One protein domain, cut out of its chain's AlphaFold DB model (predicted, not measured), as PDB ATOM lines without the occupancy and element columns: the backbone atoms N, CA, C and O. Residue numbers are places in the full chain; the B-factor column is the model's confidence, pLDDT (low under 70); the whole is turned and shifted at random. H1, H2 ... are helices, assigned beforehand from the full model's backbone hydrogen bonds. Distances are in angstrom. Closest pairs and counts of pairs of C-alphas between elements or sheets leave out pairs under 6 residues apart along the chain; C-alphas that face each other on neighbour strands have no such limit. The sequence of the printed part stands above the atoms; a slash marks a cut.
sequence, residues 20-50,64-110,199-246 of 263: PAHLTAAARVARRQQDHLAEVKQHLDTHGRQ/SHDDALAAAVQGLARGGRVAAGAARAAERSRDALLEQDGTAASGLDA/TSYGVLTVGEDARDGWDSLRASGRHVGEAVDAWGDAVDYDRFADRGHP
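This is residues 20 to 50, 64 to 110 and 199 to 246 of the 263 residues of an uncharacterized protein of Nocardioides sp (UniProt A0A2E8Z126). Three long helices lie side by side and shifted lengthwise to make a long rod: H1 and H3 both pack on H2, running the opposite way to it, while H1 and H3 stay apart from each other. The last part of H2, residues 99 to 110, sticks out at one end of the rod, and residues 225 to 246, with the last part of H3 and the small H4, stick out at the other. The printed part has 126 residues with four named helices, H1, H2, H3 and H4 in chain order, and no named strand; the class is all helix. It is extended, with a radius of gyration of the C-alphas of 22.7 A, and spans 91 by 31 by 21 A.

H1, residues 20 to 47, begins at C-alpha 20 (200.831, 254.952, 136.182) and is 40.9 A long. H2, residues 64 to 110, is the longest helix at 68.8 A and ends at C-alpha 110 (192.903, 237.671, 120.858). H3, residues 199 to 235, is 52.1 A long. H4, residues 237 to 240, ends at C-alpha 240 (229.576, 293.892, 172.335).

H1 and H2 touch at a shallow tilt of 18 degrees, opposite ways; their closest C-alphas, of Ala 27 and Ala 87, are 4.0 A apart. H2, with residues 72 to 89 alone, touches residues 203 to 220 of H3, at a shallow tilt of 27 degrees, opposite ways; the closest C-alphas, of Val 82 and Ala 210, are 6.2 A apart. H3 and H4 meet only through their tight link. H4 is apart from H1 and H2. Every O i to N i+4 pair is within hydrogen-bond range in H1, H2 and H3; H4 is too short for one.

The C-alphas farthest apart, of Ala 110 and Arg 243, are 91.0 A apart. Residues 51 to 63 and 111 to 198 are not printed; the C-alpha gaps across these cuts are 14.2 A and 29.8 A. The mean pLDDT of the printed part is 70.3, with residue 50 and residues 199 to 246 under 70.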
ATOM      1  N   PRO A  20     200.226 254.015 137.133       87.06
ATOM      2  CA  PRO A  20     200.831 254.952 136.182       87.06
ATOM      3  C   PRO A  20     200.526 256.434 136.478       87.06
ATOM      4  O   PRO A  20     201.323 257.323 136.141       87.06
ATOM      5  N   ALA A  21     199.407 256.735 137.143       84.69
ATOM      6  CA  ALA A  21     199.078 258.081 137.601       84.69
ATOM      7  C   ALA A  21     200.062 258.585 138.671       84.69
ATOM      8  O   ALA A  21     200.466 259.751 138.630       84.69
ATOM      9  N   HIS A  22     200.521 257.713 139.576       83.25
ATOM     10  CA  HIS A  22     201.525 258.066 140.585       83.25
ATOM     11  C   HIS A  22     202.884 258.372 139.952       83.25
ATOM     12  O   HIS A  22     203.530 259.344 140.341       83.25
ATOM     13  N   LEU A  23     203.290 257.618 138.926       79.75
ATOM     14  CA  LEU A  23     204.518 257.901 138.170       79.75
ATOM     15  C   LEU A  23     204.437 259.251 137.444       79.75
ATOM     16  O   LEU A  23     205.386 260.034 137.458       79.75
ATOM     17  N   THR A  24     203.270 259.581 136.886       85.94
ATOM     18  CA  THR A  24     203.025 260.899 136.279       85.94
ATOM     19  C   THR A  24     203.095 262.026 137.314       85.94
ATOM     20  O   THR A  24     203.672 263.084 137.048       85.94
ATOM     21  N   ALA A  25     202.527 261.819 138.504       81.19
ATOM     22  CA  ALA A  25     202.601 262.784 139.597       81.19
ATOM     23  C   ALA A  25     204.047 262.981 140.078       81.19
ATOM     24  O   ALA A  25     204.489 264.122 140.219       81.19
ATOM     25  N   ALA A  26     204.807 261.895 140.243       74.88
ATOM     26  CA  ALA A  26     206.218 261.937 140.614       74.88
ATOM     27  C   ALA A  26     207.051 262.727 139.592       74.88
ATOM     28  O   ALA A  26     207.810 263.619 139.974       74.88
ATOM     29  N   ALA A  27     206.841 262.489 138.292       77.44
ATOM     30  CA  ALA A  27     207.516 263.241 137.237       77.44
ATOM     31  C   ALA A  27     207.213 264.748 137.302       77.44
ATOM     32  O   ALA A  27     208.113 265.575 137.153       77.44
ATOM     33  N   ARG A  28     205.960 265.129 137.586       80.56
ATOM     34  CA  ARG A  28     205.574 266.541 137.761       80.56
ATOM     35  C   ARG A  28     206.246 267.186 138.968       80.56
ATOM     36  O   ARG A  28     206.688 268.326 138.860       80.56
ATOM     37  N   VAL A  29     206.318 266.484 140.098       83.06
ATOM     38  CA  VAL A  29     207.011 266.982 141.298       83.06
ATOM     39  C   VAL A  29     208.491 267.200 140.998       83.06
ATOM     40  O   VAL A  29     209.016 268.273 141.280       83.06
ATOM     41  N   ALA A  30     209.140 266.235 140.348       76.50
ATOM     42  CA  ALA A  30     210.543 266.346 139.968       76.50
ATOM     43  C   ALA A  30     210.802 267.526 139.010       76.50
ATOM     44  O   ALA A  30     211.751 268.278 139.212       76.50
ATOM     45  N   ARG A  31     209.922 267.766 138.027       83.69
ATOM     46  CA  ARG A  31     210.006 268.945 137.141       83.69
ATOM     47  C   ARG A  31     209.848 270.264 137.905       83.69
ATOM     48  O   ARG A  31     210.661 271.159 137.731       83.69
ATOM     49  N   ARG A  32     208.874 270.364 138.818       83.12
ATOM     50  CA  ARG A  32     208.722 271.557 139.675       83.12
ATOM     51  C   ARG A  32     209.965 271.816 140.526       83.12
ATOM     52  O   ARG A  32     210.372 272.961 140.674       83.12
ATOM     53  N   GLN A  33     210.577 270.759 141.060       81.62
ATOM     54  CA  GLN A  33     211.827 270.864 141.813       81.62
ATOM     55  C   GLN A  33     212.965 271.386 140.924       81.62
ATOM     56  O   GLN A  33     213.729 272.247 141.347       81.62
ATOM     57  N   GLN A  34     213.069 270.886 139.690       87.75
ATOM     58  CA  GLN A  34     214.044 271.362 138.711       87.75
ATOM     59  C   GLN A  34     213.862 272.858 138.414       87.75
ATOM     60  O   GLN A  34     214.847 273.596 138.437       87.75
ATOM     61  N   ASP A  35     212.627 273.296 138.165       86.12
ATOM     62  CA  ASP A  35     212.310 274.696 137.867       86.12
ATOM     63  C   ASP A  35     212.666 275.604 139.051       86.12
ATOM     64  O   ASP A  35     213.332 276.623 138.880       86.12
ATOM     65  N   HIS A  36     212.321 275.183 140.271       83.88
ATOM     66  CA  HIS A  36     212.663 275.919 141.485       83.88
ATOM     67  C   HIS A  36     214.181 276.050 141.685       83.88
ATOM     68  O   HIS A  36     214.682 277.132 141.981       83.88
ATOM     69  N   LEU A  37     214.947 274.973 141.477       83.50
ATOM     70  CA  LEU A  37     216.411 275.023 141.571       83.50
ATOM     71  C   LEU A  37     217.025 275.959 140.519       83.50
ATOM     72  O   LEU A  37     218.025 276.623 140.799       83.50
ATOM     73  N   ALA A  38     216.436 276.026 139.323       86.12
ATOM     74  CA  ALA A  38     216.864 276.952 138.280       86.12
ATOM     75  C   ALA A  38     216.592 278.416 138.667       86.12
ATOM     76  O   ALA A  38     217.461 279.264 138.468       86.12
ATOM     77  N   GLU A  39     215.438 278.698 139.273       88.75
ATOM     78  CA  GLU A  39     215.080 280.027 139.780       88.75
ATOM     79  C   GLU A  39     216.021 280.477 140.907       88.75
ATOM     80  O   GLU A  39     216.576 281.576 140.853       88.75
ATOM     81  N   VAL A  40     216.295 279.602 141.883       85.31
ATOM     82  CA  VAL A  40     217.253 279.887 142.966       85.31
ATOM     83  C   VAL A  40     218.647 280.151 142.400       85.31
ATOM     84  O   VAL A  40     219.314 281.101 142.808       85.31
ATOM     85  N   LYS A  41     219.088 279.353 141.420       89.19
ATOM     86  CA  LYS A  41     220.373 279.573 140.747       89.19
ATOM     87  C   LYS A  41     220.412 280.944 140.072       89.19
ATOM     88  O   LYS A  41     221.394 281.660 140.232       89.19
ATOM     89  N   GLN A  42     219.362 281.317 139.342       88.12
ATOM     90  CA  GLN A  42     219.275 282.622 138.689       88.12
ATOM     91  C   GLN A  42     219.318 283.765 139.710       88.12
ATOM     92  O   GLN A  42     220.000 284.765 139.482       88.12
ATOM     93  N   HIS A  43     218.633 283.614 140.845       85.62
ATOM     94  CA  HIS A  43     218.674 284.588 141.929       85.62
ATOM     95  C   HIS A  43     220.094 284.743 142.495       85.62
ATOM     96  O   HIS A  43     220.583 285.867 142.605       85.62
ATOM     97  N   LEU A  44     220.793 283.636 142.775       85.06
ATOM     98  CA  LEU A  44     222.184 283.658 143.242       85.06
ATOM     99  C   LEU A  44     223.145 284.261 142.211       85.06
ATOM    100  O   LEU A  44     224.009 285.049 142.581       85.06
ATOM    101  N   ASP A  45     222.985 283.948 140.926       86.19
ATOM    102  CA  ASP A  45     223.810 284.537 139.864       86.19
ATOM    103  C   ASP A  45     223.590 286.059 139.748       86.19
ATOM    104  O   ASP A  45     224.529 286.798 139.456       86.19
ATOM    105  N   THR A  46     222.363 286.532 140.001       85.50
ATOM    106  CA  THR A  46     221.981 287.951 139.876       85.50
ATOM    107  C   THR A  46     222.373 288.773 141.102       85.50
ATOM    108  O   THR A  46     222.901 289.876 140.970       85.50
ATOM    109  N   HIS A  47     222.101 288.255 142.300       81.31
ATOM    110  CA  HIS A  47     222.225 289.004 143.553       81.31
ATOM    111  C   HIS A  47     223.412 288.560 144.404       81.31
ATOM    112  O   HIS A  47     223.950 289.365 145.159       81.31
ATOM    113  N   GLY A  48     223.859 287.312 144.260       72.50
ATOM    114  CA  GLY A  48     224.951 286.760 145.055       72.50
ATOM    115  C   GLY A  48     226.300 287.404 144.752       72.50
ATOM    116  O   GLY A  48     227.156 287.415 145.614       72.50
ATOM    117  N   ARG A  49     226.503 287.999 143.572       70.94
ATOM    118  CA  ARG A  49     227.791 288.615 143.190       70.94
ATOM    119  C   ARG A  49     227.894 290.111 143.476       70.94
ATOM    120  O   ARG A  49     228.722 290.772 142.856       70.94
ATOM    121  N   GLN A  50     227.056 290.685 144.343       69.75
ATOM    122  CA  GLN A  50     227.139 292.118 144.634       69.75
ATOM    123  C   GLN A  50     228.463 292.462 145.348       69.75
ATOM    124  O   GLN A  50     228.603 292.185 146.539       69.75
ATOM    125  N   SER A  64     236.672 283.684 149.841       78.31
ATOM    126  CA  SER A  64     235.901 282.574 150.425       78.31
ATOM    127  C   SER A  64     234.406 282.646 150.101       78.31
ATOM    128  O   SER A  64     233.750 281.613 149.970       78.31
ATOM    129  N   HIS A  65     233.864 283.857 149.956       79.25
ATOM    130  CA  HIS A  65     232.480 284.071 149.558       79.25
ATOM    131  C   HIS A  65     232.244 283.661 148.097       79.25
ATOM    132  O   HIS A  65     231.281 282.948 147.810       79.25
ATOM    133  N   ASP A  66     233.132 284.054 147.181       83.25
ATOM    134  CA  ASP A  66     233.026 283.689 145.766       83.25
ATOM    135  C   ASP A  66     233.150 282.175 145.555       83.25
ATOM    136  O   ASP A  66     232.379 281.597 144.783       83.25
ATOM    137  N   ASP A  67     234.045 281.517 146.295       81.69
ATOM    138  CA  ASP A  67     234.178 280.058 146.287       81.69
ATOM    139  C   ASP A  67     232.904 279.369 146.803       81.69
ATOM    140  O   ASP A  67     232.412 278.416 146.189       81.69
ATOM    141  N   ALA A  68     232.320 279.875 147.896       77.94
ATOM    142  CA  ALA A  68     231.064 279.360 148.438       77.94
ATOM    143  C   ALA A  68     229.897 279.546 147.455       77.94
ATOM    144  O   ALA A  68     229.113 278.617 147.234       77.94
ATOM    145  N   LEU A  69     229.803 280.712 146.812       83.12
ATOM    146  CA  LEU A  69     228.785 280.994 145.803       83.12
ATOM    147  C   LEU A  69     228.953 280.089 144.578       83.12
ATOM    148  O   LEU A  69     227.975 279.527 144.080       83.12
ATOM    149  N   ALA A  70     230.187 279.893 144.108       83.69
ATOM    150  CA  ALA A  70     230.487 278.989 143.006       83.69
ATOM    151  C   ALA A  70     230.098 277.540 143.342       83.69
ATOM    152  O   ALA A  70     229.466 276.865 142.521       83.69
ATOM    153  N   ALA A  71     230.412 277.073 144.553       83.31
ATOM    154  CA  ALA A  71     230.016 275.753 145.032       83.31
ATOM    155  C   ALA A  71     228.487 275.605 145.103       83.31
ATOM    156  O   ALA A  71     227.947 274.602 144.630       83.31
ATOM    157  N   ALA A  72     227.776 276.617 145.609       77.38
ATOM    158  CA  ALA A  72     226.316 276.627 145.674       77.38
ATOM    159  C   ALA A  72     225.681 276.553 144.275       77.38
ATOM    160  O   ALA A  72     224.825 275.701 144.023       77.38
ATOM    161  N   VAL A  73     226.145 277.375 143.329       87.62
ATOM    162  CA  VAL A  73     225.668 277.369 141.937       87.62
ATOM    163  C   VAL A  73     225.911 276.012 141.268       87.62
ATOM    164  O   VAL A  73     225.028 275.490 140.578       87.62
ATOM    165  N   GLN A  74     227.076 275.396 141.493       86.75
ATOM    166  CA  GLN A  74     227.353 274.044 141.004       86.75
ATOM    167  C   GLN A  74     226.439 272.993 141.647       86.75
ATOM    168  O   GLN A  74     225.959 272.099 140.945       86.75
ATOM    169  N   GLY A  75     226.182 273.099 142.952       81.06
ATOM    170  CA  GLY A  75     225.269 272.226 143.689       81.06
ATOM    171  C   GLY A  75     223.848 272.283 143.131       81.06
ATOM    172  O   GLY A  75     223.277 271.245 142.793       81.06
ATOM    173  N   LEU A  76     223.315 273.488 142.915       83.69
ATOM    174  CA  LEU A  76     221.997 273.699 142.306       83.69
ATOM    175  C   LEU A  76     221.920 273.117 140.889       83.69
ATOM    176  O   LEU A  76     220.953 272.436 140.547       83.69
ATOM    177  N   ALA A  77     222.962 273.309 140.075       85.75
ATOM    178  CA  ALA A  77     223.025 272.737 138.730       85.75
ATOM    179  C   ALA A  77     223.079 271.197 138.738       85.75
ATOM    180  O   ALA A  77     222.503 270.542 137.865       85.75
ATOM    181  N   ARG A  78     223.766 270.585 139.711       85.75
ATOM    182  CA  ARG A  78     223.764 269.124 139.908       85.75
ATOM    183  C   ARG A  78     222.384 268.635 140.352       85.75
ATOM    184  O   ARG A  78     221.848 267.739 139.705       85.75
ATOM    185  N   GLY A  79     221.778 269.274 141.351       80.00
ATOM    186  CA  GLY A  79     220.428 268.946 141.820       80.00
ATOM    187  C   GLY A  79     219.378 269.032 140.709       80.00
ATOM    188  O   GLY A  79     218.566 268.122 140.553       80.00
ATOM    189  N   GLY A  80     219.448 270.064 139.861       81.00
ATOM    190  CA  GLY A  80     218.560 270.206 138.705       81.00
ATOM    191  C   GLY A  80     218.692 269.058 137.696       81.00
ATOM    192  O   GLY A  80     217.688 268.571 137.179       81.00
ATOM    193  N   ARG A  81     219.916 268.563 137.449       82.75
ATOM    194  CA  ARG A  81     220.149 267.394 136.579       82.75
ATOM    195  C   ARG A  81     219.569 266.110 137.166       82.75
ATOM    196  O   ARG A  81     218.968 265.336 136.423       82.75
ATOM    197  N   VAL A  82     219.709 265.906 138.474       83.88
ATOM    198  CA  VAL A  82     219.125 264.755 139.178       83.88
ATOM    199  C   VAL A  82     217.599 264.794 139.099       83.88
ATOM    200  O   VAL A  82     216.981 263.806 138.710       83.88
ATOM    201  N   ALA A  83     216.986 265.947 139.378       77.38
ATOM    202  CA  ALA A  83     215.540 266.128 139.278       77.38
ATOM    203  C   ALA A  83     215.023 265.853 137.852       77.38
ATOM    204  O   ALA A  83     214.056 265.111 137.667       77.38
ATOM    205  N   ALA A  84     215.720 266.356 136.829       82.69
ATOM    206  CA  ALA A  84     215.406 266.057 135.434       82.69
ATOM    207  C   ALA A  84     215.539 264.554 135.114       82.69
ATOM    208  O   ALA A  84     214.714 263.992 134.391       82.69
ATOM    209  N   GLY A  85     216.567 263.892 135.653       81.88
ATOM    210  CA  GLY A  85     216.776 262.449 135.527       81.88
ATOM    211  C   GLY A  85     215.637 261.640 136.143       81.88
ATOM    212  O   GLY A  85     215.075 260.772 135.471       81.88
ATOM    213  N   ALA A  86     215.242 261.979 137.371       79.56
ATOM    214  CA  ALA A  86     214.130 261.355 138.081       79.56
ATOM    215  C   ALA A  86     212.799 261.522 137.329       79.56
ATOM    216  O   ALA A  86     212.060 260.551 137.165       79.56
ATOM    217  N   ALA A  87     212.523 262.718 136.794       79.06
ATOM    218  CA  ALA A  87     211.328 262.962 135.988       79.06
ATOM    219  C   ALA A  87     211.279 262.063 134.744       79.06
ATOM    220  O   ALA A  87     210.282 261.384 134.499       79.06
ATOM    221  N   ARG A  88     212.385 262.004 133.989       87.69
ATOM    222  CA  ARG A  88     212.492 261.153 132.795       87.69
ATOM    223  C   ARG A  88     212.377 259.671 133.134       87.69
ATOM    224  O   ARG A  88     211.807 258.917 132.356       87.69
ATOM    225  N   ALA A  89     212.942 259.241 134.258       83.12
ATOM    226  CA  ALA A  89     212.860 257.853 134.684       83.12
ATOM    227  C   ALA A  89     211.420 257.458 135.030       83.12
ATOM    228  O   ALA A  89     210.940 256.449 134.524       83.12
ATOM    229  N   ALA A  90     210.704 258.294 135.788       79.69
ATOM    230  CA  ALA A  90     209.296 258.069 136.105       79.69
ATOM    231  C   ALA A  90     208.414 258.017 134.841       79.69
ATOM    232  O   ALA A  90     207.549 257.150 134.728       79.69
ATOM    233  N   GLU A  91     208.664 258.896 133.866       86.88
ATOM    234  CA  GLU A  91     207.971 258.887 132.570       86.88
ATOM    235  C   GLU A  91     208.239 257.598 131.783       86.88
ATOM    236  O   GLU A  91     207.289 256.953 131.344       86.88
ATOM    237  N   ARG A  92     209.502 257.162 131.685       88.38
ATOM    238  CA  ARG A  92     209.847 255.891 131.028       88.38
ATOM    239  C   ARG A  92     209.196 254.691 131.710       88.38
ATOM    240  O   ARG A  92     208.665 253.823 131.025       88.38
ATOM    241  N   SER A  93     209.217 254.638 133.042       85.25
ATOM    242  CA  SER A  93     208.580 253.554 133.797       85.25
ATOM    243  C   SER A  93     207.071 253.510 133.563       85.25
ATOM    244  O   SER A  93     206.510 252.428 133.414       85.25
ATOM    245  N   ARG A  94     206.414 254.674 133.485       92.75
ATOM    246  CA  ARG A  94     204.987 254.761 133.158       92.75
ATOM    247  C   ARG A  94     204.718 254.213 131.762       92.75
ATOM    248  O   ARG A  94     203.809 253.410 131.598       92.75
ATOM    249  N   ASP A  95     205.485 254.657 130.773       91.88
ATOM    250  CA  ASP A  95     205.268 254.274 129.377       91.88
ATOM    251  C   ASP A  95     205.474 252.768 129.177       91.88
ATOM    252  O   ASP A  95     204.652 252.119 128.532       91.88
ATOM    253  N   ALA A  96     206.489 252.189 129.827       87.19
ATOM    254  CA  ALA A  96     206.718 250.747 129.829       87.19
ATOM    255  C   ALA A  96     205.551 249.962 130.456       87.19
ATOM    256  O   ALA A  96     205.140 248.933 129.915       87.19
ATOM    257  N   LEU A  97     204.990 250.449 131.569       86.81
ATOM    258  CA  LEU A  97     203.844 249.813 132.221       86.81
ATOM    259  C   LEU A  97     202.599 249.842 131.320       86.81
ATOM    260  O   LEU A  97     201.945 248.821 131.132       86.81
ATOM    261  N   LEU A  98     202.312 250.990 130.699       91.19
ATOM    262  CA  LEU A  98     201.182 251.131 129.778       91.19
ATOM    263  C   LEU A  98     201.345 250.263 128.520       91.19
ATOM    264  O   LEU A  98     200.365 249.701 128.030       91.19
ATOM    265  N   GLU A  99     202.566 250.114 128.000       93.12
ATOM    266  CA  GLU A  99     202.852 249.205 126.883       93.12
ATOM    267  C   GLU A  99     202.618 247.738 127.276       93.12
ATOM    268  O   GLU A  99     202.028 246.962 126.511       93.12
ATOM    269  N   GLN A 100     203.054 247.350 128.477       88.31
ATOM    270  CA  GLN A 100     202.829 246.010 129.012       88.31
ATOM    271  C   GLN A 100     201.330 245.721 129.170       88.31
ATOM    272  O   GLN A 100     200.866 244.673 128.713       88.31
ATOM    273  N   ASP A 101     200.567 246.662 129.728       90.69
ATOM    274  CA  ASP A 101     199.115 246.547 129.879       90.69
ATOM    275  C   ASP A 101     198.409 246.464 128.519       90.69
ATOM    276  O   ASP A 101     197.535 245.616 128.318       90.69
ATOM    277  N   GLY A 102     198.828 247.274 127.542       93.12
ATOM    278  CA  GLY A 102     198.298 247.226 126.177       93.12
ATOM    279  C   GLY A 102     198.562 245.885 125.488       93.12
ATOM    280  O   GLY A 102     197.681 245.332 124.817       93.12
ATOM    281  N   THR A 103     199.749 245.315 125.701       94.19
ATOM    282  CA  THR A 103     200.113 243.988 125.186       94.19
ATOM    283  C   THR A 103     199.267 242.895 125.840       94.19
ATOM    284  O   THR A 103     198.737 242.023 125.145       94.19
ATOM    285  N   ALA A 104     199.080 242.958 127.161       90.88
ATOM    286  CA  ALA A 104     198.258 242.009 127.908       90.88
ATOM    287  C   ALA A 104     196.781 242.069 127.485       90.88
ATOM    288  O   ALA A 104     196.178 241.028 127.211       90.88
ATOM    289  N   ALA A 105     196.219 243.273 127.350       92.94
ATOM    290  CA  ALA A 105     194.848 243.485 126.890       92.94
ATOM    291  C   ALA A 105     194.633 242.948 125.467       92.94
ATOM    292  O   ALA A 105     193.658 242.242 125.209       92.94
ATOM    293  N   SER A 106     195.582 243.201 124.560       92.88
ATOM    294  CA  SER A 106     195.534 242.679 123.186       92.88
ATOM    295  C   SER A 106     195.604 241.149 123.150       92.88
ATOM    296  O   SER A 106     194.909 240.507 122.362       92.88
ATOM    297  N   GLY A 107     196.416 240.543 124.021       92.50
ATOM    298  CA  GLY A 107     196.492 239.090 124.173       92.50
ATOM    299  C   GLY A 107     195.190 238.480 124.694       92.50
ATOM    300  O   GLY A 107     194.745 237.451 124.177       92.50
ATOM    301  N   LEU A 108     194.554 239.130 125.673       89.69
ATOM    302  CA  LEU A 108     193.255 238.726 126.207       89.69
ATOM    303  C   LEU A 108     192.154 238.822 125.141       89.69
ATOM    304  O   LEU A 108     191.380 237.879 124.991       89.69
ATOM    305  N   ASP A 109     192.113 239.908 124.366       89.44
ATOM    306  CA  ASP A 109     191.152 240.082 123.265       89.44
ATOM    307  C   ASP A 109     191.359 239.037 122.155       89.44
ATOM    308  O   ASP A 109     190.418 238.429 121.648       89.44
ATOM    309  N   ALA A 110     192.611 238.736 121.810       91.19
ATOM    310  CA  ALA A 110     192.903 237.671 120.858       91.19
ATOM    311  C   ALA A 110     192.479 236.287 121.381       91.19
ATOM    312  O   ALA A 110     192.060 235.432 120.597       91.19
ATOM    313  N   THR A 199     216.843 249.088 134.325       50.69
ATOM    314  CA  THR A 199     216.123 250.356 134.519       50.69
ATOM    315  C   THR A 199     215.827 250.620 135.998       50.69
ATOM    316  O   THR A 199     215.991 251.744 136.467       50.69
ATOM    317  N   SER A 200     215.427 249.591 136.750       41.75
ATOM    318  CA  SER A 200     215.156 249.677 138.194       41.75
ATOM    319  C   SER A 200     216.425 250.011 138.975       41.75
ATOM    320  O   SER A 200     216.407 250.870 139.853       41.75
ATOM    321  N   TYR A 201     217.542 249.377 138.617       44.59
ATOM    322  CA  TYR A 201     218.852 249.648 139.197       44.59
ATOM    323  C   TYR A 201     219.307 251.075 138.876       44.59
ATOM    324  O   TYR A 201     219.747 251.784 139.771       44.59
ATOM    325  N   GLY A 202     219.083 251.542 137.643       42.81
ATOM    326  CA  GLY A 202     219.310 252.935 137.254       42.81
ATOM    327  C   GLY A 202     218.453 253.946 138.027       42.81
ATOM    328  O   GLY A 202     218.895 255.057 138.292       42.81
ATOM    329  N   VAL A 203     217.228 253.585 138.420       39.19
ATOM    330  CA  VAL A 203     216.382 254.429 139.285       39.19
ATOM    331  C   VAL A 203     216.912 254.450 140.720       39.19
ATOM    332  O   VAL A 203     216.895 255.504 141.353       39.19
ATOM    333  N   LEU A 204     217.395 253.314 141.229       38.97
ATOM    334  CA  LEU A 204     217.973 253.217 142.571       38.97
ATOM    335  C   LEU A 204     219.284 253.997 142.688       38.97
ATOM    336  O   LEU A 204     219.435 254.746 143.648       38.97
ATOM    337  N   THR A 205     220.170 253.916 141.694       47.03
ATOM    338  CA  THR A 205     221.415 254.701 141.670       47.03
ATOM    339  C   THR A 205     221.142 256.197 141.542       47.03
ATOM    340  O   THR A 205     221.741 256.988 142.259       47.03
ATOM    341  N   VAL A 206     220.155 256.608 140.733       43.38
ATOM    342  CA  VAL A 206     219.686 258.009 140.712       43.38
ATOM    343  C   VAL A 206     219.111 258.424 142.071       43.38
ATOM    344  O   VAL A 206     219.235 259.584 142.454       43.38
ATOM    345  N   GLY A 207     218.494 257.502 142.813       40.72
ATOM    346  CA  GLY A 207     218.019 257.726 144.178       40.72
ATOM    347  C   GLY A 207     219.149 257.903 145.197       40.72
ATOM    348  O   GLY A 207     219.043 258.774 146.060       40.72
ATOM    349  N   GLU A 208     220.223 257.121 145.089       49.72
ATOM    350  CA  GLU A 208     221.441 257.263 145.900       49.72
ATOM    351  C   GLU A 208     222.162 258.578 145.579       49.72
ATOM    352  O   GLU A 208     222.369 259.381 146.485       49.72
ATOM    353  N   ASP A 209     222.380 258.893 144.300       44.91
ATOM    354  CA  ASP A 209     222.954 260.172 143.859       44.91
ATOM    355  C   ASP A 209     222.096 261.374 144.296       44.91
ATOM    356  O   ASP A 209     222.610 262.441 144.649       44.91
ATOM    357  N   ALA A 210     220.766 261.226 144.287       43.06
ATOM    358  CA  ALA A 210     219.848 262.247 144.783       43.06
ATOM    359  C   ALA A 210     219.948 262.433 146.295       43.06
ATOM    360  O   ALA A 210     219.823 263.560 146.776       43.06
ATOM    361  N   ARG A 211     220.156 261.346 147.039       48.59
ATOM    362  CA  ARG A 211     220.322 261.364 148.492       48.59
ATOM    363  C   ARG A 211     221.652 261.998 148.874       48.59
ATOM    364  O   ARG A 211     221.646 262.913 149.689       48.59
ATOM    365  N   ASP A 212     222.731 261.620 148.200       54.25
ATOM    366  CA  ASP A 212     224.058 262.211 148.369       54.25
ATOM    367  C   ASP A 212     224.054 263.697 147.992       54.25
ATOM    368  O   ASP A 212     224.597 264.538 148.712       54.25
ATOM    369  N   GLY A 213     223.364 264.059 146.906       45.22
ATOM    370  CA  GLY A 213     223.144 265.450 146.519       45.22
ATOM    371  C   GLY A 213     222.348 266.242 147.562       45.22
ATOM    372  O   GLY A 213     222.692 267.387 147.856       45.22
ATOM    373  N   TRP A 214     221.316 265.638 148.158       45.44
ATOM    374  CA  TRP A 214     220.531 266.252 149.234       45.44
ATOM    375  C   TRP A 214     221.314 266.395 150.536       45.44
ATOM    376  O   TRP A 214     221.216 267.427 151.199       45.44
ATOM    377  N   ASP A 215     222.094 265.391 150.911       56.16
ATOM    378  CA  ASP A 215     222.915 265.432 152.114       56.16
ATOM    379  C   ASP A 215     224.080 266.416 151.947       56.16
ATOM    380  O   ASP A 215     224.386 267.159 152.882       56.16
ATOM    381  N   SER A 216     224.631 266.542 150.735       47.44
ATOM    382  CA  SER A 216     225.565 267.610 150.365       47.44
ATOM    383  C   SER A 216     224.913 268.995 150.455       47.44
ATOM    384  O   SER A 216     225.474 269.881 151.093       47.44
ATOM    385  N   LEU A 217     223.696 269.177 149.928       43.41
ATOM    386  CA  LEU A 217     222.929 270.426 150.065       43.41
ATOM    387  C   LEU A 217     222.613 270.766 151.528       43.41
ATOM    388  O   LEU A 217     222.730 271.923 151.918       43.41
ATOM    389  N   ARG A 218     222.252 269.780 152.361       51.09
ATOM    390  CA  ARG A 218     222.073 269.970 153.812       51.09
ATOM    391  C   ARG A 218     223.370 270.338 154.509       51.09
ATOM    392  O   ARG A 218     223.346 271.157 155.420       51.09
ATOM    393  N   ALA A 219     224.483 269.710 154.139       57.22
ATOM    394  CA  ALA A 219     225.790 270.035 154.691       57.22
ATOM    395  C   ALA A 219     226.172 271.477 154.340       57.22
ATOM    396  O   ALA A 219     226.456 272.258 155.241       57.22
ATOM    397  N   SER A 220     226.051 271.871 153.070       47.41
ATOM    398  CA  SER A 220     226.255 273.256 152.637       47.41
ATOM    399  C   SER A 220     225.293 274.227 153.326       47.41
ATOM    400  O   SER A 220     225.725 275.276 153.784       47.41
ATOM    401  N   GLY A 221     224.014 273.874 153.471       44.31
ATOM    402  CA  GLY A 221     223.023 274.691 154.176       44.31
ATOM    403  C   GLY A 221     223.328 274.869 155.666       44.31
ATOM    404  O   GLY A 221     223.155 275.966 156.186       44.31
ATOM    405  N   ARG A 222     223.839 273.832 156.347       64.44
ATOM    406  CA  ARG A 222     224.329 273.940 157.731       64.44
ATOM    407  C   ARG A 222     225.538 274.857 157.825       64.44
ATOM    408  O   ARG A 222     225.541 275.720 158.685       64.44
ATOM    409  N   HIS A 223     226.499 274.734 156.915       45.72
ATOM    410  CA  HIS A 223     227.666 275.616 156.901       45.72
ATOM    411  C   HIS A 223     227.305 277.072 156.596       45.72
ATOM    412  O   HIS A 223     227.885 277.976 157.186       45.72
ATOM    413  N   VAL A 224     226.326 277.318 155.721       40.81
ATOM    414  CA  VAL A 224     225.792 278.667 155.484       40.81
ATOM    415  C   VAL A 224     225.051 279.180 156.719       40.81
ATOM    416  O   VAL A 224     225.253 280.327 157.090       40.81
ATOM    417  N   GLY A 225     224.250 278.345 157.389       45.06
ATOM    418  CA  GLY A 225     223.595 278.701 158.652       45.06
ATOM    419  C   GLY A 225     224.598 279.046 159.754       45.06
ATOM    420  O   GLY A 225     224.508 280.115 160.337       45.06
ATOM    421  N   GLU A 226     225.616 278.209 159.957       53.28
ATOM    422  CA  GLU A 226     226.714 278.448 160.902       53.28
ATOM    423  C   GLU A 226     227.500 279.722 160.559       53.28
ATOM    424  O   GLU A 226     227.871 280.474 161.456       53.28
ATOM    425  N   ALA A 227     227.734 279.992 159.271       40.22
ATOM    426  CA  ALA A 227     228.392 281.215 158.821       40.22
ATOM    427  C   ALA A 227     227.518 282.459 159.039       40.22
ATOM    428  O   ALA A 227     228.054 283.499 159.411       40.22
ATOM    429  N   VAL A 228     226.197 282.358 158.841       40.44
ATOM    430  CA  VAL A 228     225.222 283.430 159.098       40.44
ATOM    431  C   VAL A 228     225.060 283.684 160.594       40.44
ATOM    432  O   VAL A 228     225.025 284.842 160.985       40.44
ATOM    433  N   ASP A 229     225.029 282.647 161.428       54.38
ATOM    434  CA  ASP A 229     224.981 282.775 162.888       54.38
ATOM    435  C   ASP A 229     226.283 283.394 163.418       54.38
ATOM    436  O   ASP A 229     226.245 284.347 164.192       54.38
ATOM    437  N   ALA A 230     227.441 282.942 162.923       47.72
ATOM    438  CA  ALA A 230     228.734 283.547 163.244       47.72
ATOM    439  C   ALA A 230     228.831 285.006 162.764       47.72
ATOM    440  O   ALA A 230     229.449 285.836 163.430       47.72
ATOM    441  N   TRP A 231     228.210 285.336 161.626       42.38
ATOM    442  CA  TRP A 231     228.073 286.712 161.150       42.38
ATOM    443  C   TRP A 231     227.100 287.529 161.995       42.38
ATOM    444  O   TRP A 231     227.391 288.683 162.274       42.38
ATOM    445  N   GLY A 232     225.978 286.961 162.434       45.25
ATOM    446  CA  GLY A 232     225.039 287.600 163.354       45.25
ATOM    447  C   GLY A 232     225.717 287.956 164.676       45.25
ATOM    448  O   GLY A 232     225.641 289.103 165.108       45.25
ATOM    449  N   ASP A 233     226.486 287.019 165.234       53.78
ATOM    450  CA  ASP A 233     227.313 287.226 166.427       53.78
ATOM    451  C   ASP A 233     228.415 288.285 166.207       53.78
ATOM    452  O   ASP A 233     228.764 289.029 167.125       53.78
ATOM    453  N   ALA A 234     228.968 288.380 164.991       43.44
ATOM    454  CA  ALA A 234     229.998 289.356 164.621       43.44
ATOM    455  C   ALA A 234     229.447 290.732 164.202       43.44
ATOM    456  O   ALA A 234     230.180 291.717 164.228       43.44
ATOM    457  N   VAL A 235     228.177 290.835 163.817       46.44
ATOM    458  CA  VAL A 235     227.500 292.111 163.526       46.44
ATOM    459  C   VAL A 235     226.904 292.703 164.808       46.44
ATOM    460  O   VAL A 235     226.872 293.921 164.957       46.44
ATOM    461  N   ASP A 236     226.571 291.875 165.804       50.34
ATOM    462  CA  ASP A 236     226.264 292.329 167.173       50.34
ATOM    463  C   ASP A 236     227.536 292.765 167.950       50.34
ATOM    464  O   ASP A 236     227.487 293.118 169.130       50.34
ATOM    465  N   TYR A 237     228.701 292.795 167.291       44.72
ATOM    466  CA  TYR A 237     229.977 293.213 167.877       44.72
ATOM    467  C   TYR A 237     230.017 294.713 168.216       44.72
ATOM    468  O   TYR A 237     230.685 295.100 169.176       44.72
ATOM    469  N   ASP A 238     229.228 295.549 167.531       46.81
ATOM    470  CA  ASP A 238     229.031 296.958 167.915       46.81
ATOM    471  C   ASP A 238     228.251 297.088 169.236       46.81
ATOM    472  O   ASP A 238     228.487 298.010 170.017       46.81
ATOM    473  N   ARG A 239     227.387 296.114 169.557       45.38
ATOM    474  CA  ARG A 239     226.715 295.998 170.862       45.38
ATOM    475  C   ARG A 239     227.613 295.363 171.926       45.38
ATOM    476  O   ARG A 239     227.434 295.604 173.116       45.38
ATOM    477  N   PHE A 240     228.588 294.569 171.497       42.53
ATOM    478  CA  PHE A 240     229.576 293.892 172.335       42.53
ATOM    479  C   PHE A 240     230.737 294.798 172.775       42.53
ATOM    480  O   PHE A 240     231.322 294.589 173.842       42.53
ATOM    481  N   ALA A 241     231.074 295.806 171.964       52.38
ATOM    482  CA  ALA A 241     232.084 296.812 172.284       52.38
ATOM    483  C   ALA A 241     231.646 297.729 173.442       52.38
ATOM    484  O   ALA A 241     232.492 298.203 174.206       52.38
ATOM    485  N   ASP A 242     230.336 297.906 173.640       54.25
ATOM    486  CA  ASP A 242     229.783 298.689 174.740       54.25
ATOM    487  C   ASP A 242     229.498 297.816 175.983       54.25
ATOM    488  O   ASP A 242     228.445 297.213 176.161       54.25
ATOM    489  N   ARG A 243     230.482 297.818 176.894       46.44
ATOM    490  CA  ARG A 243     230.425 297.406 178.316       46.44
ATOM    491  C   ARG A 243     230.187 295.914 178.619       46.44
ATOM    492  O   ARG A 243     229.080 295.461 178.881       46.44
ATOM    493  N   GLY A 244     231.297 295.198 178.832       53.34
ATOM    494  CA  GLY A 244     231.398 294.183 179.895       53.34
ATOM    495  C   GLY A 244     230.648 292.863 179.691       53.34
ATOM    496  O   GLY A 244     230.283 292.229 180.680       53.34
ATOM    497  N   HIS A 245     230.414 292.428 178.451       51.34
ATOM    498  CA  HIS A 245     229.703 291.175 178.208       51.34
ATOM    499  C   HIS A 245     230.607 289.942 178.461       51.34
ATOM    500  O   HIS A 245     231.665 289.818 177.834       51.34
ATOM    501  N   PRO A 246     230.195 288.965 179.295       60.53
ATOM    502  CA  PRO A 246     230.975 287.754 179.610       60.53
ATOM    503  C   PRO A 246     231.168 286.790 178.421       60.53
ATOM    504  O   PRO A 246     231.762 285.725 178.560       60.53
TER     505      PRO A 246